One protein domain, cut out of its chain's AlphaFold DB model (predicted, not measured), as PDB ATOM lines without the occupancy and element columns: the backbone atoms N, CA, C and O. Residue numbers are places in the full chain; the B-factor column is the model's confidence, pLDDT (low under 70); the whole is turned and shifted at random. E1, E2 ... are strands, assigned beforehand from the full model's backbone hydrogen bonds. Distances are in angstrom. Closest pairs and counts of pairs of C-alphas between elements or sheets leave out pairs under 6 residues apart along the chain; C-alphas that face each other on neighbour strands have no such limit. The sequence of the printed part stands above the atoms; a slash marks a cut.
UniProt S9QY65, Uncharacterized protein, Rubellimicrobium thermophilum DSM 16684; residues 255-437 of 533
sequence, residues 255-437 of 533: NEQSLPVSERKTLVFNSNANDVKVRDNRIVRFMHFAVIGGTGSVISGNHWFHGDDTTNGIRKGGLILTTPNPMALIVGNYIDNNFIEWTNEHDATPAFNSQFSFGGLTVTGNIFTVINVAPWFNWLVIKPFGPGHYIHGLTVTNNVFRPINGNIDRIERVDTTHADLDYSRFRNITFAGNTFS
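What this domain is: This is residues 255 to 437 of the 533 residues of an uncharacterized protein of Rubellimicrobium thermophilum DSM 16684 (UniProt S9QY65). The chain is wound in stacked turns, a solenoid with three walls, each wall a parallel sheet: E1, E4, E7, E10, E13, E16; then E2, E5, E8, E11, E14, E17; then E3, E6, E9, E12, E15. Successive turns add a strand to each wall in the same order, the last turn ending without a named strand in the third wall. The printed part has 183 residues with 17 named strands, E1 to E17 in order, and no named helix. The class is all strand, though under half of the residues, 76, are in named elements. The whole is compact, with a radius of gyration of the C-alphas of 15.6 A and spans of 45 by 32 by 29 A.

Where its parts are: E1, residues 267 to 271, begins at C-alpha 267 (116.347, 84.101, 49.075). E2 is residues 277 to 279, E3 282 to 284, E4 288 to 292, E5 298 to 300, E6 303 to 305, E7 317 to 321, E8 328 to 331, E9 334 to 336 and E10 339 to 343. E11, residues 358 to 364, measures 17.5 A, and E12 is 367 to 371. E13 is 380 to 383, E14 391 to 397 with 16.1 A, E15 400 to 404 and E16 412 to 414. E17, residues 427 to 432, measures 15.4 A and ends at C-alpha 432 (113.029, 114.936, 41.442).

How they stand to each other: In the first sheet the edge strands are E1 and E16, and the strands' lines turn by 61 degrees from edge to edge. E1 and E4 are parallel at 5 degrees, with N 271 and O 291 2.9 A apart, within hydrogen-bond range. E2 runs on into E3 across a break of 2 residues, at 82 degrees. In the second sheet the strands' lines turn by 6 degrees. Its E11 and E14 are parallel at 4 degrees, with N 363 and O 395 at 2.8 A. E11 runs on into E12 at 91 degrees. In the third sheet E12 and E15 are parallel at 13 degrees, with N 368 and O 400 at 2.8 A. Residues 435 to 436 pair in parallel with residues 400 to 401 of E15. E10 and E11 are near each other, with 5 pairs of C-alphas within 10 A.

The domain as a whole: The C-alphas farthest apart are those of Ser 258 and Ser 354, 45.6 A. The printed part has no cut. The links E6 to E7, E10 to E11 and E16 to E17 are long. The mean pLDDT of the printed part is 97.0, and no printed residue is under 70.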
ATOM      1  N   ASN A 255     124.804  80.858  49.903       96.75
ATOM      2  CA  ASN A 255     125.527  79.625  49.565       96.75
ATOM      3  C   ASN A 255     125.963  79.597  48.086       96.75
ATOM      4  O   ASN A 255     126.780  78.774  47.690       96.75
ATOM      5  N   GLU A 256     125.431  80.516  47.280       96.62
ATOM      6  CA  GLU A 256     125.523  80.542  45.819       96.62
ATOM      7  C   GLU A 256     126.419  81.689  45.320       96.62
ATOM      8  O   GLU A 256     126.259  82.177  44.203       96.62
ATOM      9  N   GLN A 257     127.360  82.155  46.152       94.69
ATOM     10  CA  GLN A 257     128.209  83.312  45.838       94.69
ATOM     11  C   GLN A 257     128.989  83.152  44.529       94.69
ATOM     12  O   GLN A 257     129.192  84.141  43.831       94.69
ATOM     13  N   SER A 258     129.420  81.937  44.194       95.06
ATOM     14  CA  SER A 258     130.154  81.644  42.959       95.06
ATOM     15  C   SER A 258     129.255  81.439  41.738       95.06
ATOM     16  O   SER A 258     129.774  81.354  40.633       95.06
ATOM     17  N   LEU A 259     127.934  81.324  41.918       96.31
ATOM     18  CA  LEU A 259     127.010  81.065  40.816       96.31
ATOM     19  C   LEU A 259     126.613  82.362  40.101       96.31
ATOM     20  O   LEU A 259     126.457  83.404  40.764       96.31
ATOM     21  N   PRO A 260     126.372  82.301  38.779       95.38
ATOM     22  CA  PRO A 260     125.722  83.388  38.060       95.38
ATOM     23  C   PRO A 260     124.284  83.584  38.564       95.38
ATOM     24  O   PRO A 260     123.618  82.647  39.010       95.38
ATOM     25  N   VAL A 261     123.770  84.812  38.478       95.44
ATOM     26  CA  VAL A 261     122.434  85.218  38.956       95.44
ATOM     27  C   VAL A 261     121.313  84.371  38.345       95.44
ATOM     28  O   VAL A 261     120.289  84.127  38.996       95.44
ATOM     29  N   SER A 262     121.489  83.893  37.110       93.88
ATOM     30  CA  SER A 262     120.553  82.991  36.428       93.88
ATOM     31  C   SER A 262     120.299  81.698  37.196       93.88
ATOM     32  O   SER A 262     119.144  81.275  37.265       93.88
ATOM     33  N   GLU A 263     121.328  81.140  37.829       96.25
ATOM     34  CA  GLU A 263     121.308  79.825  38.483       96.25
ATOM     35  C   GLU A 263     120.967  79.884  39.975       96.25
ATOM     36  O   GLU A 263     120.657  78.862  40.582       96.25
ATOM     37  N   ARG A 264     120.989  81.078  40.580       97.12
ATOM     38  CA  ARG A 264     120.662  81.255  42.002       97.12
ATOM     39  C   ARG A 264     119.185  80.993  42.283       97.12
ATOM     40  O   ARG A 264     118.323  81.446  41.521       97.12
ATOM     41  N   LYS A 265     118.911  80.355  43.426       97.19
ATOM     42  CA  LYS A 265     117.564  80.077  43.965       97.19
ATOM     43  C   LYS A 265     117.373  80.476  45.435       97.19
ATOM     44  O   LYS A 265     116.261  80.364  45.958       97.19
ATOM     45  N   THR A 266     118.436  80.900  46.120       97.88
ATOM     46  CA  THR A 266     118.391  81.229  47.550       97.88
ATOM     47  C   THR A 266     117.857  82.643  47.761       97.88
ATOM     48  O   THR A 266     118.309  83.587  47.107       97.88
ATOM     49  N   LEU A 267     116.919  82.806  48.695       97.88
ATOM     50  CA  LEU A 267     116.347  84.101  49.075       97.88
ATOM     51  C   LEU A 267     116.674  84.414  50.538       97.88
ATOM     52  O   LEU A 267     116.821  83.496  51.350       97.88
ATOM     53  N   VAL A 268     116.756  85.700  50.894       98.69
ATOM     54  CA  VAL A 268     116.892  86.069  52.311       98.69
ATOM     55  C   VAL A 268     115.566  85.857  53.028       98.69
ATOM     56  O   VAL A 268     115.494  84.970  53.879       98.69
ATOM     57  N   PHE A 269     114.515  86.609  52.685       98.88
ATOM     58  CA  PHE A 269     113.228  86.437  53.359       98.88
ATOM     59  C   PHE A 269     111.994  86.717  52.500       98.88
ATOM     60  O   PHE A 269     112.064  87.367  51.456       98.88
ATOM     61  N   ASN A 270     110.843  86.252  52.987       98.88
ATOM     62  CA  ASN A 270     109.529  86.665  52.506       98.88
ATOM     63  C   ASN A 270     108.628  87.142  53.657       98.88
ATOM     64  O   ASN A 270     108.838  86.795  54.822       98.88
ATOM     65  N   SER A 271     107.595  87.916  53.326       98.44
ATOM     66  CA  SER A 271     106.539  88.309  54.267       98.44
ATOM     67  C   SER A 271     105.177  88.378  53.579       98.44
ATOM     68  O   SER A 271     105.076  88.855  52.452       98.44
ATOM     69  N   ASN A 272     104.133  87.919  54.275       97.88
ATOM     70  CA  ASN A 272     102.740  87.982  53.807       97.88
ATOM     71  C   ASN A 272     101.906  89.021  54.582       97.88
ATOM     72  O   ASN A 272     100.781  89.310  54.199       97.88
ATOM     73  N   ALA A 273     102.417  89.536  55.706       97.75
ATOM     74  CA  ALA A 273     101.703  90.424  56.621       97.75
ATOM     75  C   ALA A 273     102.388  91.793  56.736       97.75
ATOM     76  O   ALA A 273     103.461  92.012  56.175       97.75
ATOM     77  N   ASN A 274     101.738  92.716  57.442       98.31
ATOM     78  CA  ASN A 274     102.053  94.140  57.396       98.31
ATOM     79  C   ASN A 274     103.202  94.539  58.331       98.31
ATOM     80  O   ASN A 274     103.615  93.782  59.213       98.31
ATOM     81  N   ASP A 275     103.640  95.787  58.173       98.06
ATOM     82  CA  ASP A 275     104.462  96.538  59.125       98.06
ATOM     83  C   ASP A 275     105.876  95.976  59.334       98.06
ATOM     84  O   ASP A 275     106.474  96.128  60.405       98.06
ATOM     85  N   VAL A 276     106.431  95.329  58.306       98.31
ATOM     86  CA  VAL A 276     107.794  94.796  58.346       98.31
ATOM     87  C   VAL A 276     108.811  95.938  58.302       98.31
ATOM     88  O   VAL A 276     108.748  96.822  57.445       98.31
ATOM     89  N   LYS A 277     109.800  95.907  59.201       98.81
ATOM     90  CA  LYS A 277     110.926  96.850  59.198       98.81
ATOM     91  C   LYS A 277     112.230  96.098  59.000       98.81
ATOM     92  O   LYS A 277     112.561  95.203  59.773       98.81
ATOM     93  N   VAL A 278     112.976  96.491  57.976       98.81
ATOM     94  CA  VAL A 278     114.234  95.850  57.591       98.81
ATOM     95  C   VAL A 278     115.312  96.910  57.518       98.81
ATOM     96  O   VAL A 278     115.260  97.790  56.651       98.81
ATOM     97  N   ARG A 279     116.246  96.875  58.472       98.81
ATOM     98  CA  ARG A 279     117.164  97.984  58.725       98.81
ATOM     99  C   ARG A 279     118.613  97.565  58.893       98.81
ATOM    100  O   ARG A 279     118.907  96.596  59.588       98.81
ATOM    101  N   ASP A 280     119.510  98.351  58.313       98.81
ATOM    102  CA  ASP A 280     120.956  98.287  58.562       98.81
ATOM    103  C   ASP A 280     121.587  96.909  58.283       98.81
ATOM    104  O   ASP A 280     122.573  96.522  58.906       98.81
ATOM    105  N   ASN A 281     121.009  96.131  57.362       98.88
ATOM    106  CA  ASN A 281     121.491  94.788  57.035       98.88
ATOM    107  C   ASN A 281     122.487  94.798  55.870       98.88
ATOM    108  O   ASN A 281     122.406  95.635  54.969       98.88
ATOM    109  N   ARG A 282     123.362  93.787  55.820       98.69
ATOM    110  CA  ARG A 282     124.237  93.513  54.668       98.69
ATOM    111  C   ARG A 282     123.888  92.180  54.013       98.69
ATOM    112  O   ARG A 282     123.911  91.146  54.674       98.69
ATOM    113  N   ILE A 283     123.623  92.188  52.706       98.62
ATOM    114  CA  ILE A 283     123.147  91.029  51.939       98.62
ATOM    115  C   ILE A 283     124.037  90.786  50.720       98.62
ATOM    116  O   ILE A 283     124.251  91.682  49.904       98.62
ATOM    117  N   VAL A 284     124.539  89.557  50.583       97.75
ATOM    118  CA  VAL A 284     125.577  89.216  49.600       97.75
ATOM    119  C   VAL A 284     125.133  88.084  48.675       97.75
ATOM    120  O   VAL A 284     125.009  86.936  49.110       97.75
ATOM    121  N   ARG A 285     124.975  88.401  47.381       96.31
ATOM    122  CA  ARG A 285     124.835  87.449  46.260       96.31
ATOM    123  C   ARG A 285     123.688  86.426  46.395       96.31
ATOM    124  O   ARG A 285     123.852  85.251  46.069       96.31
ATOM    125  N   PHE A 286     122.517  86.860  46.856       97.81
ATOM    126  CA  PHE A 286     121.279  86.063  46.813       97.81
ATOM    127  C   PHE A 286     120.590  86.169  45.440       97.81
ATOM    128  O   PHE A 286     120.966  87.010  44.619       97.81
ATOM    129  N   MET A 287     119.590  85.318  45.173       97.38
ATOM    130  CA  MET A 287     118.678  85.496  44.031       97.38
ATOM    131  C   MET A 287     117.782  86.716  44.265       97.38
ATOM    132  O   MET A 287     117.745  87.625  43.436       97.38
ATOM    133  N   HIS A 288     117.099  86.737  45.412       98.06
ATOM    134  CA  HIS A 288     116.325  87.879  45.889       98.06
ATOM    135  C   HIS A 288     116.684  88.174  47.345       98.06
ATOM    136  O   HIS A 288     116.959  87.272  48.139       98.06
ATOM    137  N   PHE A 289     116.653  89.453  47.694       98.44
ATOM    138  CA  PHE A 289     116.727  89.903  49.071       98.44
ATOM    139  C   PHE A 289     115.360  89.681  49.720       98.44
ATOM    140  O   PHE A 289     115.275  88.968  50.713       98.44
ATOM    141  N   ALA A 290     114.279  90.192  49.133       98.56
ATOM    142  CA  ALA A 290     112.970  90.105  49.769       98.56
ATOM    143  C   ALA A 290     111.811  89.946  48.784       98.56
ATOM    144  O   ALA A 290     111.815  90.571  47.723       98.56
ATOM    145  N   VAL A 291     110.796  89.179  49.192       98.88
ATOM    146  CA  VAL A 291     109.449  89.164  48.593       98.88
ATOM    147  C   VAL A 291     108.439  89.596  49.660       98.88
ATOM    148  O   VAL A 291     108.294  88.935  50.689       98.88
ATOM    149  N   ILE A 292     107.768  90.726  49.453       98.75
ATOM    150  CA  ILE A 292     106.911  91.380  50.449       98.75
ATOM    151  C   ILE A 292     105.506  91.566  49.877       98.75
ATOM    152  O   ILE A 292     105.320  92.355  48.952       98.75
ATOM    153  N   GLY A 293     104.528  90.868  50.459       96.88
ATOM    154  CA  GLY A 293     103.111  91.014  50.114       96.88
ATOM    155  C   GLY A 293     102.317  91.936  51.034       96.88
ATOM    156  O   GLY A 293     101.379  92.580  50.577       96.88
ATOM    157  N   GLY A 294     102.678  92.058  52.311       94.88
ATOM    158  CA  GLY A 294     101.984  92.975  53.222       94.88
ATOM    159  C   GLY A 294     102.246  94.457  52.925       94.88
ATOM    160  O   GLY A 294     103.104  94.818  52.120       94.88
ATOM    161  N   THR A 295     101.522  95.330  53.621       97.62
ATOM    162  CA  THR A 295     101.636  96.792  53.504       97.62
ATOM    163  C   THR A 295     102.359  97.420  54.699       97.62
ATOM    164  O   THR A 295     102.490  96.791  55.746       97.62
ATOM    165  N   GLY A 296     102.798  98.676  54.592       97.81
ATOM    166  CA  GLY A 296     103.374  99.427  55.720       97.81
ATOM    167  C   GLY A 296     104.856  99.131  55.972       97.81
ATOM    168  O   GLY A 296     105.343  99.285  57.092       97.81
ATOM    169  N   SER A 297     105.579  98.661  54.951       97.94
ATOM    170  CA  SER A 297     106.967  98.216  55.109       97.94
ATOM    171  C   SER A 297     107.975  99.369  55.073       97.94
ATOM    172  O   SER A 297     107.879 100.277  54.244       97.94
ATOM    173  N   VAL A 298     109.004  99.298  55.924       98.75
ATOM    174  CA  VAL A 298     110.142 100.235  55.926       98.75
ATOM    175  C   VAL A 298     111.436  99.480  55.650       98.75
ATOM    176  O   VAL A 298     111.872  98.664  56.461       98.75
ATOM    177  N   ILE A 299     112.074  99.795  54.525       98.88
ATOM    178  CA  ILE A 299     113.344  99.219  54.081       98.88
ATOM    179  C   ILE A 299     114.396 100.326  54.105       98.88
ATOM    180  O   ILE A 299     114.373 101.225  53.259       98.88
ATOM    181  N   SER A 300     115.299 100.302  55.089       98.88
ATOM    182  CA  SER A 300     116.208 101.428  55.329       98.88
ATOM    183  C   SER A 300     117.636 101.047  55.691       98.88
ATOM    184  O   SER A 300     117.850 100.087  56.416       98.88
ATOM    185  N   GLY A 301     118.624 101.801  55.206       98.69
ATOM    186  CA  GLY A 301     120.023 101.646  55.633       98.69
ATOM    187  C   GLY A 301     120.672 100.314  55.243       98.69
ATOM    188  O   GLY A 301     121.775 100.010  55.688       98.69
ATOM    189  N   ASN A 302     120.011  99.489  54.426       98.88
ATOM    190  CA  ASN A 302     120.546  98.191  54.036       98.88
ATOM    191  C   ASN A 302     121.521  98.338  52.867       98.88
ATOM    192  O   ASN A 302     121.400  99.236  52.035       98.88
ATOM    193  N   HIS A 303     122.433  97.381  52.748       98.62
ATOM    194  CA  HIS A 303     123.289  97.203  51.585       98.62
ATOM    195  C   HIS A 303     123.092  95.794  51.033       98.62
ATOM    196  O   HIS A 303     123.546  94.819  51.638       98.62
ATOM    197  N   TRP A 304     122.446  95.677  49.872       97.50
ATOM    198  CA  TRP A 304     122.326  94.405  49.166       97.50
ATOM    199  C   TRP A 304     122.926  94.479  47.767       97.50
ATOM    200  O   TRP A 304     122.560  95.326  46.951       97.50
ATOM    201  N   PHE A 305     123.846  93.554  47.494       94.12
ATOM    202  CA  PHE A 305     124.515  93.452  46.206       94.12
ATOM    203  C   PHE A 305     124.422  92.037  45.648       94.12
ATOM    204  O   PHE A 305     124.851  91.057  46.267       94.12
ATOM    205  N   HIS A 306     123.810  91.920  44.469       94.38
ATOM    206  CA  HIS A 306     123.468  90.638  43.844       94.38
ATOM    207  C   HIS A 306     124.276  90.350  42.577       94.38
ATOM    208  O   HIS A 306     123.948  89.418  41.852       94.38
ATOM    209  N   GLY A 307     125.351  91.098  42.321       89.25
ATOM    210  CA  GLY A 307     126.188  90.913  41.136       89.25
ATOM    211  C   GLY A 307     126.809  89.519  41.009       89.25
ATOM    212  O   GLY A 307     126.839  88.711  41.946       89.25
ATOM    213  N   ASP A 308     127.310  89.259  39.813       91.19
ATOM    214  CA  ASP A 308     128.121  88.115  39.421       91.19
ATOM    215  C   ASP A 308     129.198  88.583  38.436       91.19
ATOM    216  O   ASP A 308     129.270  89.763  38.085       91.19
ATOM    217  N   ASP A 309     130.036  87.649  37.998       89.25
ATOM    218  CA  ASP A 309     131.157  87.936  37.103       89.25
ATOM    219  C   ASP A 309     130.763  87.765  35.617       89.25
ATOM    220  O   ASP A 309     131.619  87.716  34.735       89.25
ATOM    221  N   THR A 310     129.460  87.666  35.314       89.00
ATOM    222  CA  THR A 310     128.949  87.485  33.949       89.00
ATOM    223  C   THR A 310     128.871  88.822  33.207       89.00
ATOM    224  O   THR A 310     128.206  89.763  33.645       89.00
ATOM    225  N   THR A 311     129.512  88.900  32.037       84.50
ATOM    226  CA  THR A 311     129.422  90.056  31.129       84.50
ATOM    227  C   THR A 311     128.015  90.197  30.567       84.50
ATOM    228  O   THR A 311     127.456  89.227  30.057       84.50
ATOM    229  N   ASN A 312     127.450  91.406  30.626       83.12
ATOM    230  CA  ASN A 312     126.045  91.661  30.288       83.12
ATOM    231  C   ASN A 312     125.100  90.709  31.038       83.12
ATOM    232  O   ASN A 312     124.081  90.272  30.501       83.12
ATOM    233  N   GLY A 313     125.472  90.366  32.274       81.94
ATOM    234  CA  GLY A 313     124.765  89.393  33.085       81.94
ATOM    235  C   GLY A 313     123.330  89.828  33.349       81.94
ATOM    236  O   GLY A 313     123.031  91.010  33.551       81.94
ATOM    237  N   ILE A 314     122.423  88.855  33.374       89.69
ATOM    238  CA  ILE A 314     121.042  89.131  33.750       89.69
ATOM    239  C   ILE A 314     120.989  89.569  35.214       89.69
ATOM    240  O   ILE A 314     121.762  89.111  36.061       89.69
ATOM    241  N   ARG A 315     120.044  90.453  35.525       95.00
ATOM    242  CA  ARG A 315     119.719  90.844  36.896       95.00
ATOM    243  C   ARG A 315     118.293  90.405  37.193       95.00
ATOM    244  O   ARG A 315     117.463  90.338  36.290       95.00
ATOM    245  N   LYS A 316     118.030  90.067  38.451       96.69
ATOM    246  CA  LYS A 316     116.706  89.691  38.967       96.69
ATOM    247  C   LYS A 316     116.253  90.738  39.990       96.69
ATOM    248  O   LYS A 316     117.056  91.573  40.416       96.69
ATOM    249  N   GLY A 317     114.985  90.680  40.397       97.00
ATOM    250  CA  GLY A 317     114.472  91.541  41.462       97.00
ATOM    251  C   GLY A 317     115.268  91.332  42.751       97.00
ATOM    252  O   GLY A 317     115.438  90.205  43.196       97.00
ATOM    253  N   GLY A 318     115.817  92.378  43.355       97.31
ATOM    254  CA  GLY A 318     116.398  92.274  44.690       97.31
ATOM    255  C   GLY A 318     115.306  92.385  45.737       97.31
ATOM    256  O   GLY A 318     115.180  91.515  46.590       97.31
ATOM    257  N   LEU A 319     114.482  93.418  45.613       98.75
ATOM    258  CA  LEU A 319     113.306  93.649  46.438       98.75
ATOM    259  C   LEU A 319     112.064  93.542  45.560       98.75
ATOM    260  O   LEU A 319     111.968  94.231  44.548       98.75
ATOM    261  N   ILE A 320     111.125  92.693  45.956       98.88
ATOM    262  CA  ILE A 320     109.866  92.482  45.252       98.88
ATOM    263  C   ILE A 320     108.712  92.846  46.176       98.88
ATOM    264  O   ILE A 320     108.589  92.287  47.264       98.88
ATOM    265  N   LEU A 321     107.869  93.767  45.722       98.81
ATOM    266  CA  LEU A 321     106.615  94.150  46.362       98.81
ATOM    267  C   LEU A 321     105.476  93.531  45.557       98.81
ATOM    268  O   LEU A 321     105.327  93.860  44.381       98.81
ATOM    269  N   THR A 322     104.695  92.638  46.157       98.31
ATOM    270  CA  THR A 322     103.664  91.858  45.446       98.31
ATOM    271  C   THR A 322     102.246  92.395  45.609       98.31
ATOM    272  O   THR A 322     101.308  91.795  45.089       98.31
ATOM    273  N   THR A 323     102.101  93.546  46.271       95.69
ATOM    274  CA  THR A 323     100.835  94.270  46.427       95.69
ATOM    275  C   THR A 323     100.885  95.606  45.675       95.69
ATOM    276  O   THR A 323     101.855  96.355  45.847       95.69
ATOM    277  N   PRO A 324      99.840  95.968  44.893       96.38
ATOM    278  CA  PRO A 324      99.804  97.227  44.154       96.38
ATOM    279  C   PRO A 324      99.959  98.456  45.050       96.38
ATOM    280  O   PRO A 324     100.665  99.378  44.680       96.38
ATOM    281  N   ASN A 325      99.358  98.489  46.239       96.94
ATOM    282  CA  ASN A 325      99.513  99.609  47.170       96.94
ATOM    283  C   ASN A 325     100.232  99.166  48.456       96.94
ATOM    284  O   ASN A 325      99.571  98.857  49.447       96.94
ATOM    285  N   PRO A 326     101.576  99.080  48.450       96.62
ATOM    286  CA  PRO A 326     102.332  98.507  49.554       96.62
ATOM    287  C   PRO A 326     102.515  99.468  50.734       96.62
ATOM    288  O   PRO A 326     103.010  99.032  51.769       96.62
ATOM    289  N   MET A 327     102.159 100.757  50.615       96.81
ATOM    290  CA  MET A 327     102.437 101.769  51.649       96.81
ATOM    291  C   MET A 327     103.890 101.653  52.160       96.81
ATOM    292  O   MET A 327     104.132 101.412  53.342       96.81
ATOM    293  N   ALA A 328     104.856 101.699  51.240       98.00
ATOM    294  CA  ALA A 328     106.237 101.310  51.514       98.00
ATOM    295  C   ALA A 328     107.224 102.473  51.378       98.00
ATOM    296  O   ALA A 328     107.127 103.305  50.468       98.00
ATOM    297  N   LEU A 329     108.218 102.476  52.267       98.62
ATOM    298  CA  LEU A 329     109.350 103.398  52.253       98.62
ATOM    299  C   LEU A 329     110.650 102.629  51.998       98.62
ATOM    300  O   LEU A 329     111.038 101.778  52.796       98.62
ATOM    301  N   ILE A 330     111.339 102.970  50.912       98.88
ATOM    302  CA  ILE A 330     112.665 102.455  50.556       98.88
ATOM    303  C   ILE A 330     113.643 103.626  50.650       98.88
ATOM    304  O   ILE A 330     113.689 104.476  49.756       98.88
ATOM    305  N   VAL A 331     114.386 103.703  51.756       98.75
ATOM    306  CA  VAL A 331     115.136 104.910  52.127       98.75
ATOM    307  C   VAL A 331     116.585 104.664  52.540       98.75
ATOM    308  O   VAL A 331     116.859 103.918  53.477       98.75
ATOM    309  N   GLY A 332     117.525 105.360  51.899       98.75
ATOM    310  CA  GLY A 332     118.922 105.363  52.346       98.75
ATOM    311  C   GLY A 332     119.641 104.021  52.186       98.75
ATOM    312  O   GLY A 332     120.489 103.692  53.006       98.75
ATOM    313  N   ASN A 333     119.273 103.211  51.191       98.88
ATOM    314  CA  ASN A 333     119.885 101.903  50.950       98.88
ATOM    315  C   ASN A 333     120.975 101.968  49.873       98.88
ATOM    316  O   ASN A 333     120.949 102.835  49.001       98.88
ATOM    317  N   TYR A 334     121.880 100.989  49.884       98.75
ATOM    318  CA  TYR A 334     122.757 100.661  48.761       98.75
ATOM    319  C   TYR A 334     122.179  99.450  48.014       98.75
ATOM    320  O   TYR A 334     122.165  98.328  48.527       98.75
ATOM    321  N   ILE A 335     121.724  99.694  46.785       98.69
ATOM    322  CA  ILE A 335     121.043  98.748  45.900       98.69
ATOM    323  C   ILE A 335     121.952  98.440  44.709       98.69
ATOM    324  O   ILE A 335     122.138  99.279  43.824       98.69
ATOM    325  N   ASP A 336     122.528  97.241  44.685       96.88
ATOM    326  CA  ASP A 336     123.583  96.900  43.730       96.88
ATOM    327  C   ASP A 336     123.276  95.633  42.913       96.88
ATOM    328  O   ASP A 336     123.017  94.548  43.447       96.88
ATOM    329  N   ASN A 337     123.333  95.761  41.585       97.00
ATOM    330  CA  ASN A 337     123.178  94.659  40.633       97.00
ATOM    331  C   ASN A 337     121.850  93.893  40.790       97.00
ATOM    332  O   ASN A 337     121.790  92.666  40.724       97.00
ATOM    333  N   ASN A 338     120.763  94.620  41.011       97.69
ATOM    334  CA  ASN A 338     119.401  94.101  41.057       97.69
ATOM    335  C   ASN A 338     118.412  95.253  40.846       97.69
ATOM    336  O   ASN A 338     118.817  96.414  40.822       97.69
ATOM    337  N   PHE A 339     117.130  94.934  40.713       98.44
ATOM    338  CA  PHE A 339     116.076  95.937  40.594       98.44
ATOM    339  C   PHE A 339     114.997  95.771  41.663       98.44
ATOM    340  O   PHE A 339     114.835  94.699  42.245       98.44
ATOM    341  N   ILE A 340     114.259  96.841  41.926       98.81
ATOM    342  CA  ILE A 340     113.013  96.798  42.683       98.81
ATOM    343  C   ILE A 340     111.914  96.385  41.705       98.81
ATOM    344  O   ILE A 340     111.705  97.057  40.694       98.81
ATOM    345  N   GLU A 341     111.229  95.284  41.997       98.88
ATOM    346  CA  GLU A 341     110.053  94.849  41.246       98.88
ATOM    347  C   GLU A 341     108.785  95.168  42.033       98.88
ATOM    348  O   GLU A 341     108.675  94.833  43.212       98.88
ATOM    349  N   TRP A 342     107.820  95.808  41.384       98.75
ATOM    350  CA  TRP A 342     106.531  96.146  41.967       98.75
ATOM    351  C   TRP A 342     105.419  95.522  41.135       98.75
ATOM    352  O   TRP A 342     105.220  95.877  39.976       98.75
ATOM    353  N   THR A 343     104.727  94.553  41.716       98.62
ATOM    354  CA  THR A 343     103.790  93.665  41.031       98.62
ATOM    355  C   THR A 343     102.520  93.464  41.861       98.62
ATOM    356  O   THR A 343     102.415  93.947  42.987       98.62
ATOM    357  N   ASN A 344     101.552  92.753  41.292       97.69
ATOM    358  CA  ASN A 344     100.332  92.281  41.941       97.69
ATOM    359  C   ASN A 344     100.120  90.771  41.733       97.69
ATOM    360  O   ASN A 344      99.003  90.300  41.558       97.69
ATOM    361  N   GLU A 345     101.209  89.998  41.742       97.69
ATOM    362  CA  GLU A 345     101.180  88.541  41.530       97.69
ATOM    363  C   GLU A 345     100.515  87.736  42.667       97.69
ATOM    364  O   GLU A 345     100.405  86.514  42.565       97.69
ATOM    365  N   HIS A 346     100.099  88.401  43.751       97.56
ATOM    366  CA  HIS A 346      99.360  87.829  44.885       97.56
ATOM    367  C   HIS A 346      97.890  88.289  44.929       97.56
ATOM    368  O   HIS A 346      97.291  88.286  45.998       97.56
ATOM    369  N   ASP A 347      97.319  88.698  43.792       96.56
ATOM    370  CA  ASP A 347      95.907  89.090  43.643       96.56
ATOM    371  C   ASP A 347      95.172  88.053  42.782       96.56
ATOM    372  O   ASP A 347      95.554  87.839  41.632       96.56
ATOM    373  N   ALA A 348      94.122  87.412  43.307       96.88
ATOM    374  CA  ALA A 348      93.323  86.420  42.580       96.88
ATOM    375  C   ALA A 348      92.557  86.988  41.374       96.88
ATOM    376  O   ALA A 348      92.097  86.234  40.512       96.88
ATOM    377  N   THR A 349      92.397  88.309  41.326       95.81
ATOM    378  CA  THR A 349      91.696  89.062  40.286       95.81
ATOM    379  C   THR A 349      92.567  90.233  39.819       95.81
ATOM    380  O   THR A 349      92.216  91.394  40.017       95.81
ATOM    381  N   PRO A 350      93.703  89.963  39.150       96.38
ATOM    382  CA  PRO A 350      94.768  90.951  38.962       96.38
ATOM    383  C   PRO A 350      94.418  92.096  37.998       96.38
ATOM    384  O   PRO A 350      95.223  93.010  37.822       96.38
ATOM    385  N   ALA A 351      93.261  92.047  37.332       97.19
ATOM    386  CA  ALA A 351      92.738  93.151  36.536       97.19
ATOM    387  C   ALA A 351      92.105  94.207  37.450       97.19
ATOM    388  O   ALA A 351      91.322  93.872  38.339       97.19
ATOM    389  N   PHE A 352      92.387  95.483  37.195       97.44
ATOM    390  CA  PHE A 352      91.883  96.578  38.018       97.44
ATOM    391  C   PHE A 352      90.348  96.642  38.010       97.44
ATOM    392  O   PHE A 352      89.727  96.784  36.955       97.44
ATOM    393  N   ASN A 353      89.751  96.619  39.201       92.62
ATOM    394  CA  ASN A 353      88.329  96.824  39.444       92.62
ATOM    395  C   ASN A 353      88.108  97.655  40.729       92.62
ATOM    396  O   ASN A 353      88.233  98.879  40.697       92.62
ATOM    397  N   SER A 354      87.790  97.014  41.860       87.94
ATOM    398  CA  SER A 354      87.496  97.671  43.144       87.94
ATOM    399  C   SER A 354      88.707  97.802  44.077       87.94
ATOM    400  O   SER A 354      88.627  98.509  45.082       87.94
ATOM    401  N   GLN A 355      89.820  97.138  43.765       91.75
ATOM    402  CA  GLN A 355      91.063  97.189  44.530       91.75
ATOM    403  C   GLN A 355      91.841  98.493  44.303       91.75
ATOM    404  O   GLN A 355      91.582  99.258  43.372       91.75
ATOM    405  N   PHE A 356      92.844  98.749  45.144       94.50
ATOM    406  CA  PHE A 356      93.778  99.845  44.899       94.50
ATOM    407  C   PHE A 356      94.682  99.543  43.698       94.50
ATOM    408  O   PHE A 356      95.091  98.407  43.470       94.50
ATOM    409  N   SER A 357      95.015 100.589  42.940       97.50
ATOM    410  CA  SER A 357      96.023 100.496  41.884       97.50
ATOM    411  C   SER A 357      97.447 100.634  42.433       97.50
ATOM    412  O   SER A 357      97.633 100.698  43.650       97.50
ATOM    413  N   PHE A 358      98.447 100.689  41.549       98.56
ATOM    414  CA  PHE A 358      99.844 100.852  41.947       98.56
ATOM    415  C   PHE A 358     100.037 102.211  42.635       98.56
ATOM    416  O   PHE A 358      99.910 103.250  41.996       98.56
ATOM    417  N   GLY A 359     100.304 102.243  43.939       97.19
ATOM    418  CA  GLY A 359     100.402 103.502  44.686       97.19
ATOM    419  C   GLY A 359     101.068 103.413  46.056       97.19
ATOM    420  O   GLY A 359     101.368 102.334  46.537       97.19
ATOM    421  N   GLY A 360     101.309 104.551  46.705       96.31
ATOM    422  CA  GLY A 360     101.842 104.583  48.073       96.31
ATOM    423  C   GLY A 360     103.290 104.092  48.207       96.31
ATOM    424  O   GLY A 360     103.638 103.489  49.222       96.31
ATOM    425  N   LEU A 361     104.134 104.334  47.197       98.62
ATOM    426  CA  LEU A 361     105.544 103.931  47.202       98.62
ATOM    427  C   LEU A 361     106.471 105.152  47.206       98.62
ATOM    428  O   LEU A 361     106.409 106.003  46.316       98.62
ATOM    429  N   THR A 362     107.374 105.208  48.187       98.88
ATOM    430  CA  THR A 362     108.440 106.215  48.263       98.88
ATOM    431  C   THR A 362     109.813 105.553  48.190       98.88
ATOM    432  O   THR A 362     110.152 104.717  49.023       98.88
ATOM    433  N   VAL A 363     110.621 105.967  47.215       98.88
ATOM    434  CA  VAL A 363     112.002 105.529  46.982       98.88
ATOM    435  C   VAL A 363     112.907 106.752  47.065       98.88
ATOM    436  O   VAL A 363     112.945 107.566  46.138       98.88
ATOM    437  N   THR A 364     113.618 106.922  48.180       98.88
ATOM    438  CA  THR A 364     114.363 108.164  48.422       98.88
ATOM    439  C   THR A 364     115.740 107.994  49.051       98.88
ATOM    440  O   THR A 364     115.944 107.146  49.915       98.88
ATOM    441  N   GLY A 365     116.707 108.806  48.625       98.75
ATOM    442  CA  GLY A 365     118.037 108.837  49.242       98.75
ATOM    443  C   GLY A 365     118.869 107.567  49.043       98.75
ATOM    444  O   GLY A 365     119.786 107.330  49.820       98.75
ATOM    445  N   ASN A 366     118.542 106.714  48.066       98.88
ATOM    446  CA  ASN A 366     119.253 105.454  47.840       98.88
ATOM    447  C   ASN A 366     120.432 105.630  46.871       98.88
ATOM    448  O   ASN A 366     120.411 106.473  45.969       98.88
ATOM    449  N   ILE A 367     121.431 104.764  47.021       98.81
ATOM    450  CA  ILE A 367     122.516 104.551  46.065       98.81
ATOM    451  C   ILE A 367     122.134 103.360  45.190       98.81
ATOM    452  O   ILE A 367     121.923 102.259  45.692       98.81
ATOM    453  N   PHE A 368     122.083 103.569  43.882       98.75
ATOM    454  CA  PHE A 368     121.828 102.540  42.888       98.75
ATOM    455  C   PHE A 368     123.074 102.316  42.039       98.75
ATOM    456  O   PHE A 368     123.557 103.221  41.353       98.75
ATOM    457  N   THR A 369     123.597 101.094  42.077       97.75
ATOM    458  CA  THR A 369     124.732 100.662  41.256       97.75
ATOM    459  C   THR A 369     124.359  99.433  40.444       97.75
ATOM    460  O   THR A 369     123.524  98.614  40.830       97.75
ATOM    461  N   VAL A 370     124.956  99.326  39.266       96.50
ATOM    462  CA  VAL A 370     124.894  98.126  38.443       96.50
ATOM    463  C   VAL A 370     126.197  98.012  37.660       96.50
ATOM    464  O   VAL A 370     126.792  99.029  37.318       96.50
ATOM    465  N   ILE A 371     126.677  96.797  37.411       94.19
ATOM    466  CA  ILE A 371     127.973  96.565  36.764       94.19
ATOM    467  C   ILE A 371     127.777  95.589  35.605       94.19
ATOM    468  O   ILE A 371     127.104  94.572  35.784       94.19
ATOM    469  N   ASN A 372     128.386  95.881  34.449       91.31
ATOM    470  CA  ASN A 372     128.406  95.000  33.272       91.31
ATOM    471  C   ASN A 372     127.003  94.489  32.884       91.31
ATOM    472  O   ASN A 372     126.797  93.281  32.768       91.31
ATOM    473  N   VAL A 373     126.026  95.385  32.730       92.69
ATOM    474  CA  VAL A 373     124.665  95.028  32.293       92.69
ATOM    475  C   VAL A 373     124.362  95.560  30.907       92.69
ATOM    476  O   VAL A 373     124.951  96.540  30.457       92.69
ATOM    477  N   ALA A 374     123.395  94.921  30.254       92.88
ATOM    478  CA  ALA A 374     122.868  95.406  28.993       92.88
ATOM    479  C   ALA A 374     122.168  96.777  29.149       92.88
ATOM    480  O   ALA A 374     121.599  97.048  30.214       92.88
ATOM    481  N   PRO A 375     122.124  97.606  28.085       94.94
ATOM    482  CA  PRO A 375     121.537  98.948  28.144       94.94
ATOM    483  C   PRO A 375     120.074  98.990  28.608       94.94
ATOM    484  O   PRO A 375     119.660  99.935  29.272       94.94
ATOM    485  N   TRP A 376     119.296  97.938  28.342       94.31
ATOM    486  CA  TRP A 376     117.880  97.841  28.721       94.31
ATOM    487  C   TRP A 376     117.631  97.438  30.190       94.31
ATOM    488  O   TRP A 376     116.506  97.084  30.558       94.31
ATOM    489  N   PHE A 377     118.657  97.423  31.045       96.94
ATOM    490  CA  PHE A 377     118.473  97.247  32.486       96.94
ATOM    491  C   PHE A 377     117.764  98.464  33.108       96.94
ATOM    492  O   PHE A 377     118.025  99.604  32.736       96.94
ATOM    493  N   ASN A 378     116.898  98.222  34.098       97.88
ATOM    494  CA  ASN A 378     116.181  99.253  34.849       97.88
ATOM    495  C   ASN A 378     116.192  98.890  36.338       97.88
ATOM    496  O   ASN A 378     116.028  97.720  36.672       97.88
ATOM    497  N   TRP A 379     116.335  99.872  37.229       98.44
ATOM    498  CA  TRP A 379     116.293  99.661  38.682       98.44
ATOM    499  C   TRP A 379     114.880  99.635  39.267       98.44
ATOM    500  O   TRP A 379     114.706  99.097  40.357       98.44
ATOM    501  N   LEU A 380     113.884 100.191  38.577       98.75
ATOM    502  CA  LEU A 380     112.479 100.164  38.984       98.75
ATOM    503  C   LEU A 380     111.633  99.499  37.896       98.75
ATOM    504  O   LEU A 380     111.489 100.028  36.796       98.75
ATOM    505  N   VAL A 381     111.056  98.342  38.199       98.81
ATOM    506  CA  VAL A 381     110.235  97.578  37.255       98.81
ATOM    507  C   VAL A 381     108.839  97.421  37.834       98.81
ATOM    508  O   VAL A 381     108.668  96.782  38.869       98.81
ATOM    509  N   ILE A 382     107.838  97.992  37.167       98.81
ATOM    510  CA  ILE A 382     106.428  97.767  37.508       98.81
ATOM    511  C   ILE A 382     105.905  96.656  36.607       98.81
ATOM    512  O   ILE A 382     106.046  96.756  35.393       98.81
ATOM    513  N   LYS A 383     105.306  95.613  37.178       98.69
ATOM    514  CA  LYS A 383     104.812  94.448  36.439       98.69
ATOM    515  C   LYS A 383     103.349  94.162  36.789       98.69
ATOM    516  O   LYS A 383     103.086  93.404  37.718       98.69
ATOM    517  N   PRO A 384     102.389  94.766  36.078       98.50
ATOM    518  CA  PRO A 384     100.973  94.474  36.268       98.50
ATOM    519  C   PRO A 384     100.634  93.084  35.729       98.50
ATOM    520  O   PRO A 384     100.938  92.780  34.581       98.50
ATOM    521  N   PHE A 385      99.968  92.258  36.532       97.94
ATOM    522  CA  PHE A 385      99.442  90.944  36.144       97.94
ATOM    523  C   PHE A 385      98.026  91.007  35.554       97.94
ATOM    524  O   PHE A 385      97.488  89.990  35.120       97.94
ATOM    525  N   GLY A 386      97.431  92.199  35.486       97.12
ATOM    526  CA  GLY A 386      96.170  92.441  34.800       97.12
ATOM    527  C   GLY A 386      96.009  93.899  34.357       97.12
ATOM    528  O   GLY A 386      96.743  94.780  34.815       97.12
ATOM    529  N   PRO A 387      95.091  94.162  33.412       98.00
ATOM    530  CA  PRO A 387      94.927  95.468  32.773       98.00
ATOM    531  C   PRO A 387      94.200  96.492  33.653       98.00
ATOM    532  O   PRO A 387      93.645  96.171  34.701       98.00
ATOM    533  N   GLY A 388      94.175  97.747  33.190       98.00
ATOM    534  CA  GLY A 388      93.398  98.845  33.788       98.00
ATOM    535  C   GLY A 388      94.053  99.510  35.004       98.00
ATOM    536  O   GLY A 388      93.539 100.509  35.517       98.00
ATOM    537  N   HIS A 389      95.187  98.975  35.455       98.50
ATOM    538  CA  HIS A 389      95.994  99.538  36.526       98.50
ATOM    539  C   HIS A 389      96.713 100.822  36.099       98.50
ATOM    540  O   HIS A 389      97.006 101.019  34.931       98.50
ATOM    541  N   TYR A 390      97.012 101.705  37.044       98.31
ATOM    542  CA  TYR A 390      97.672 102.998  36.852       98.31
ATOM    543  C   TYR A 390      98.486 103.341  38.103       98.31
ATOM    544  O   TYR A 390      98.349 102.678  39.132       98.31
ATOM    545  N   ILE A 391      99.321 104.382  38.033       98.38
ATOM    546  CA  ILE A 391     100.109 104.836  39.185       98.38
ATOM    547  C   ILE A 391      99.386 105.968  39.922       98.38
ATOM    548  O   ILE A 391      99.004 106.967  39.309       98.38
ATOM    549  N   HIS A 392      99.248 105.838  41.241       96.06
ATOM    550  CA  HIS A 392      98.739 106.870  42.137       96.06
ATOM    551  C   HIS A 392      99.604 106.991  43.404       96.06
ATOM    552  O   HIS A 392      99.426 106.242  44.360       96.06
ATOM    553  N   GLY A 393     100.522 107.960  43.444       95.94
ATOM    554  CA  GLY A 393     101.389 108.176  44.611       95.94
ATOM    555  C   GLY A 393     102.712 107.410  44.532       95.94
ATOM    556  O   GLY A 393     102.967 106.530  45.353       95.94
ATOM    557  N   LEU A 394     103.554 107.753  43.554       98.56
ATOM    558  CA  LEU A 394     104.929 107.254  43.429       98.56
ATOM    559  C   LEU A 394     105.911 108.416  43.582       98.56
ATOM    560  O   LEU A 394     105.887 109.356  42.790       98.56
ATOM    561  N   THR A 395     106.810 108.329  44.558       98.75
ATOM    562  CA  THR A 395     107.869 109.326  44.775       98.75
ATOM    563  C   THR A 395     109.237 108.678  44.623       98.75
ATOM    564  O   THR A 395     109.592 107.805  45.407       98.75
ATOM    565  N   VAL A 396     110.020 109.120  43.639       98.88
ATOM    566  CA  VAL A 396     111.404 108.688  43.398       98.88
ATOM    567  C   VAL A 396     112.313 109.911  43.477       98.88
ATOM    568  O   VAL A 396     112.411 110.685  42.520       98.88
ATOM    569  N   THR A 397     112.952 110.132  44.626       98.88
ATOM    570  CA  THR A 397     113.658 111.397  44.891       98.88
ATOM    571  C   THR A 397     115.018 111.249  45.546       98.88
ATOM    572  O   THR A 397     115.238 110.350  46.346       98.88
ATOM    573  N   ASN A 398     115.932 112.180  45.272       98.69
ATOM    574  CA  ASN A 398     117.237 112.259  45.946       98.69
ATOM    575  C   ASN A 398     118.083 110.973  45.847       98.69
ATOM    576  O   ASN A 398     118.897 110.704  46.725       98.69
ATOM    577  N   ASN A 399     117.877 110.148  44.816       98.88
ATOM    578  CA  ASN A 399     118.657 108.931  44.601       98.88
ATOM    579  C   ASN A 399     119.872 109.211  43.705       98.88
ATOM    580  O   ASN A 399     119.847 110.113  42.864       98.88
ATOM    581  N   VAL A 400     120.917 108.394  43.841       98.75
ATOM    582  CA  VAL A 400     122.103 108.424  42.975       98.75
ATOM    583  C   VAL A 400     122.123 107.167  42.115       98.75
ATOM    584  O   VAL A 400     122.193 106.064  42.647       98.75
ATOM    585  N   PHE A 401     122.093 107.329  40.794       98.69
ATOM    586  CA  PHE A 401     122.097 106.245  39.814       98.69
ATOM    587  C   PHE A 401     123.417 106.198  39.050       98.69
ATOM    588  O   PHE A 401     123.773 107.161  38.363       98.69
ATOM    589  N   ARG A 402     124.131 105.071  39.140       98.00
ATOM    590  CA  ARG A 402     125.430 104.899  38.484       98.00
ATOM    591  C   ARG A 402     125.665 103.461  38.004       98.00
ATOM    592  O   ARG A 402     126.095 102.622  38.800       98.00
ATOM    593  N   PRO A 403     125.434 103.139  36.719       96.56
ATOM    594  CA  PRO A 403     126.100 102.002  36.105       96.56
ATOM    595  C   PRO A 403     127.627 102.156  36.106       96.56
ATOM    596  O   PRO A 403     128.182 103.258  36.120       96.56
ATOM    597  N   ILE A 404     128.310 101.018  36.091       94.56
ATOM    598  CA  ILE A 404     129.760 100.880  35.990       94.56
ATOM    599  C   ILE A 404     130.045  99.940  34.816       94.56
ATOM    600  O   ILE A 404     129.381  98.913  34.663       94.56
ATOM    601  N   ASN A 405     131.053 100.285  34.009       92.50
ATOM    602  CA  ASN A 405     131.450  99.547  32.803       92.50
ATOM    603  C   ASN A 405     130.317  99.407  31.771       92.50
ATOM    604  O   ASN A 405     130.069  98.333  31.228       92.50
ATOM    605  N   GLY A 406     129.621 100.509  31.514       90.62
ATOM    606  CA  GLY A 406     128.541 100.589  30.540       90.62
ATOM    607  C   GLY A 406     127.564 101.698  30.901       90.62
ATOM    608  O   GLY A 406     127.617 102.250  32.000       90.62
ATOM    609  N   ASN A 407     126.662 101.987  29.970       96.19
ATOM    610  CA  ASN A 407     125.526 102.865  30.202       96.19
ATOM    611  C   ASN A 407     124.237 102.042  30.166       96.19
ATOM    612  O   ASN A 407     124.174 101.011  29.493       96.19
ATOM    613  N   ILE A 408     123.207 102.542  30.841       97.06
ATOM    614  CA  ILE A 408     121.836 102.051  30.686       97.06
ATOM    615  C   ILE A 408     120.972 103.122  30.033       97.06
ATOM    616  O   ILE A 408     121.288 104.313  30.086       97.06
ATOM    617  N   ASP A 409     119.859 102.708  29.447       97.44
ATOM    618  CA  ASP A 409     118.965 103.627  28.763       97.44
ATOM    619  C   ASP A 409     118.172 104.459  29.761       97.44
ATOM    620  O   ASP A 409     118.195 105.678  29.668       97.44
ATOM    621  N   ARG A 410     117.522 103.834  30.747       97.38
ATOM    622  CA  ARG A 410     116.639 104.511  31.712       97.38
ATOM    623  C   ARG A 410     116.558 103.750  33.034       97.38
ATOM    624  O   ARG A 410     116.898 102.570  33.089       97.38
ATOM    625  N   ILE A 411     116.077 104.382  34.103       98.44
ATOM    626  CA  ILE A 411     116.074 103.762  35.443       98.44
ATOM    627  C   ILE A 411     114.819 102.937  35.731       98.44
ATOM    628  O   ILE A 411     114.799 102.172  36.691       98.44
ATOM    629  N   GLU A 412     113.794 103.050  34.899       98.62
ATOM    630  CA  GLU A 412     112.451 102.561  35.155       98.62
ATOM    631  C   GLU A 412     111.763 102.022  33.898       98.62
ATOM    632  O   GLU A 412     111.945 102.546  32.800       98.62
ATOM    633  N   ARG A 413     110.926 100.995  34.061       98.06
ATOM    634  CA  ARG A 413     110.039 100.506  32.998       98.06
ATOM    635  C   ARG A 413     108.751  99.904  33.549       98.06
ATOM    636  O   ARG A 413     108.693  99.497  34.711       98.06
ATOM    637  N   VAL A 414     107.766  99.775  32.667       98.62
ATOM    638  CA  VAL A 414     106.638  98.856  32.839       98.62
ATOM    639  C   VAL A 414     106.981  97.560  32.103       98.62
ATOM    640  O   VAL A 414     107.305  97.586  30.918       98.62
ATOM    641  N   ASP A 415     106.984  96.433  32.808       98.38
ATOM    642  CA  ASP A 415     107.062  95.101  32.212       98.38
ATOM    643  C   ASP A 415     105.659  94.692  31.746       98.38
ATOM    644  O   ASP A 415     104.814  94.285  32.544       98.38
ATOM    645  N   THR A 416     105.433  94.792  30.436       98.00
ATOM    646  CA  THR A 416     104.147  94.514  29.783       98.00
ATOM    647  C   THR A 416     103.939  93.034  29.454       98.00
ATOM    648  O   THR A 416     103.094  92.714  28.621       98.00
ATOM    649  N   THR A 417     104.700  92.117  30.069       97.88
ATOM    650  CA  THR A 417     104.556  90.665  29.835       97.88
ATOM    651  C   THR A 417     103.113  90.182  30.043       97.88
ATOM    652  O   THR A 417     102.678  89.268  29.347       97.88
ATOM    653  N   HIS A 418     102.367  90.782  30.979       97.75
ATOM    654  CA  HIS A 418     100.966  90.428  31.244       97.75
ATOM    655  C   HIS A 418      99.997  91.562  30.902       97.75
ATOM    656  O   HIS A 418      98.991  91.325  30.235       97.75
ATOM    657  N   ALA A 419     100.284  92.787  31.346       98.12
ATOM    658  CA  ALA A 419      99.479  93.959  31.035       98.12
ATOM    659  C   ALA A 419     100.299  95.252  31.134       98.12
ATOM    660  O   ALA A 419     101.305  95.312  31.837       98.12
ATOM    661  N   ASP A 420      99.840  96.289  30.436       98.19
ATOM    662  CA  ASP A 420     100.377  97.647  30.535       98.19
ATOM    663  C   ASP A 420      99.530  98.508  31.492       98.19
ATOM    664  O   ASP A 420      98.439  98.113  31.923       98.19
ATOM    665  N   LEU A 421     100.032  99.696  31.824       98.50
ATOM    666  CA  LEU A 421      99.351 100.673  32.663       98.50
ATOM    667  C   LEU A 421      98.465 101.628  31.847       98.50
ATOM    668  O   LEU A 421      98.777 102.034  30.731       98.50
ATOM    669  N   ASP A 422      97.374 102.083  32.455       97.81
ATOM    670  CA  ASP A 422      96.571 103.195  31.972       97.81
ATOM    671  C   ASP A 422      97.224 104.532  32.357       97.81
ATOM    672  O   ASP A 422      96.946 105.144  33.396       97.81
ATOM    673  N   TYR A 423      98.085 105.012  31.463       97.81
ATOM    674  CA  TYR A 423      98.764 106.299  31.593       97.81
ATOM    675  C   TYR A 423      97.793 107.482  31.745       97.81
ATOM    676  O   TYR A 423      98.149 108.480  32.365       97.81
ATOM    677  N   SER A 424      96.545 107.383  31.264       96.56
ATOM    678  CA  SER A 424      95.536 108.452  31.381       96.56
ATOM    679  C   SER A 424      94.980 108.630  32.797       96.56
ATOM    680  O   SER A 424      94.190 109.540  33.057       96.56
ATOM    681  N   ARG A 425      95.389 107.781  33.740       96.69
ATOM    682  CA  ARG A 425      94.938 107.825  35.135       96.69
ATOM    683  C   ARG A 425      96.069 108.082  36.122       96.69
ATOM    684  O   ARG A 425      95.821 108.077  37.320       96.69
ATOM    685  N   PHE A 426      97.278 108.365  35.637       98.25
ATOM    686  CA  PHE A 426      98.433 108.675  36.479       98.25
ATOM    687  C   PHE A 426      98.181 109.898  37.368       98.25
ATOM    688  O   PHE A 426      97.697 110.927  36.884       98.25
ATOM    689  N   ARG A 427      98.501 109.773  38.661       96.94
ATOM    690  CA  ARG A 427      98.282 110.797  39.695       96.94
ATOM    691  C   ARG A 427      99.409 110.807  40.722       96.94
ATOM    692  O   ARG A 427      99.907 109.748  41.104       96.94
ATOM    693  N   ASN A 428      99.756 111.987  41.226       96.44
ATOM    694  CA  ASN A 428     100.714 112.174  42.320       96.44
ATOM    695  C   ASN A 428     102.039 111.426  42.109       96.44
ATOM    696  O   ASN A 428     102.455 110.607  42.930       96.44
ATOM    697  N   ILE A 429     102.694 111.683  40.979       98.19
ATOM    698  CA  ILE A 429     103.976 111.065  40.633       98.19
ATOM    699  C   ILE A 429     105.081 112.109  40.741       98.19
ATOM    700  O   ILE A 429     104.941 113.215  40.231       98.19
ATOM    701  N   THR A 430     106.206 111.777  41.369       98.56
ATOM    702  CA  THR A 430     107.352 112.685  41.493       98.56
ATOM    703  C   THR A 430     108.656 111.969  41.174       98.56
ATOM    704  O   THR A 430     108.973 110.950  41.778       98.56
ATOM    705  N   PHE A 431     109.433 112.549  40.259       98.75
ATOM    706  CA  PHE A 431     110.815 112.180  39.953       98.75
ATOM    707  C   PHE A 431     111.665 113.450  40.032       98.75
ATOM    708  O   PHE A 431     111.667 114.250  39.095       98.75
ATOM    709  N   ALA A 432     112.347 113.668  41.161       98.38
ATOM    710  CA  ALA A 432     113.029 114.936  41.442       98.38
ATOM    711  C   ALA A 432     114.290 114.762  42.302       98.38
ATOM    712  O   ALA A 432     114.370 113.867  43.136       98.38
ATOM    713  N   GLY A 433     115.291 115.624  42.113       98.12
ATOM    714  CA  GLY A 433     116.524 115.606  42.916       98.12
ATOM    715  C   GLY A 433     117.418 114.375  42.713       98.12
ATOM    716  O   GLY A 433     118.372 114.190  43.458       98.12
ATOM    717  N   ASN A 434     117.128 113.520  41.728       98.62
ATOM    718  CA  ASN A 434     117.965 112.362  41.420       98.62
ATOM    719  C   ASN A 434     119.213 112.782  40.628       98.62
ATOM    720  O   ASN A 434     119.145 113.674  39.782       98.62
ATOM    721  N   THR A 435     120.334 112.108  40.875       98.56
ATOM    722  CA  THR A 435     121.569 112.246  40.092       98.56
ATOM    723  C   THR A 435     121.738 111.043  39.179       98.56
ATOM    724  O   THR A 435     121.634 109.902  39.629       98.56
ATOM    725  N   PHE A 436     122.037 111.299  37.909       98.19
ATOM    726  CA  PHE A 436     122.242 110.280  36.890       98.19
ATOM    727  C   PHE A 436     123.684 110.339  36.384       98.19
ATOM    728  O   PHE A 436     124.221 111.409  36.106       98.19
ATOM    729  N   SER A 437     124.350 109.193  36.292       97.62
ATOM    730  CA  SER A 437     125.699 109.081  35.729       97.62
ATOM    731  C   SER A 437     125.774 107.827  34.876       97.62
ATOM    732  O   SER A 437     125.738 106.735  35.422       97.62
TER     733      SER A 437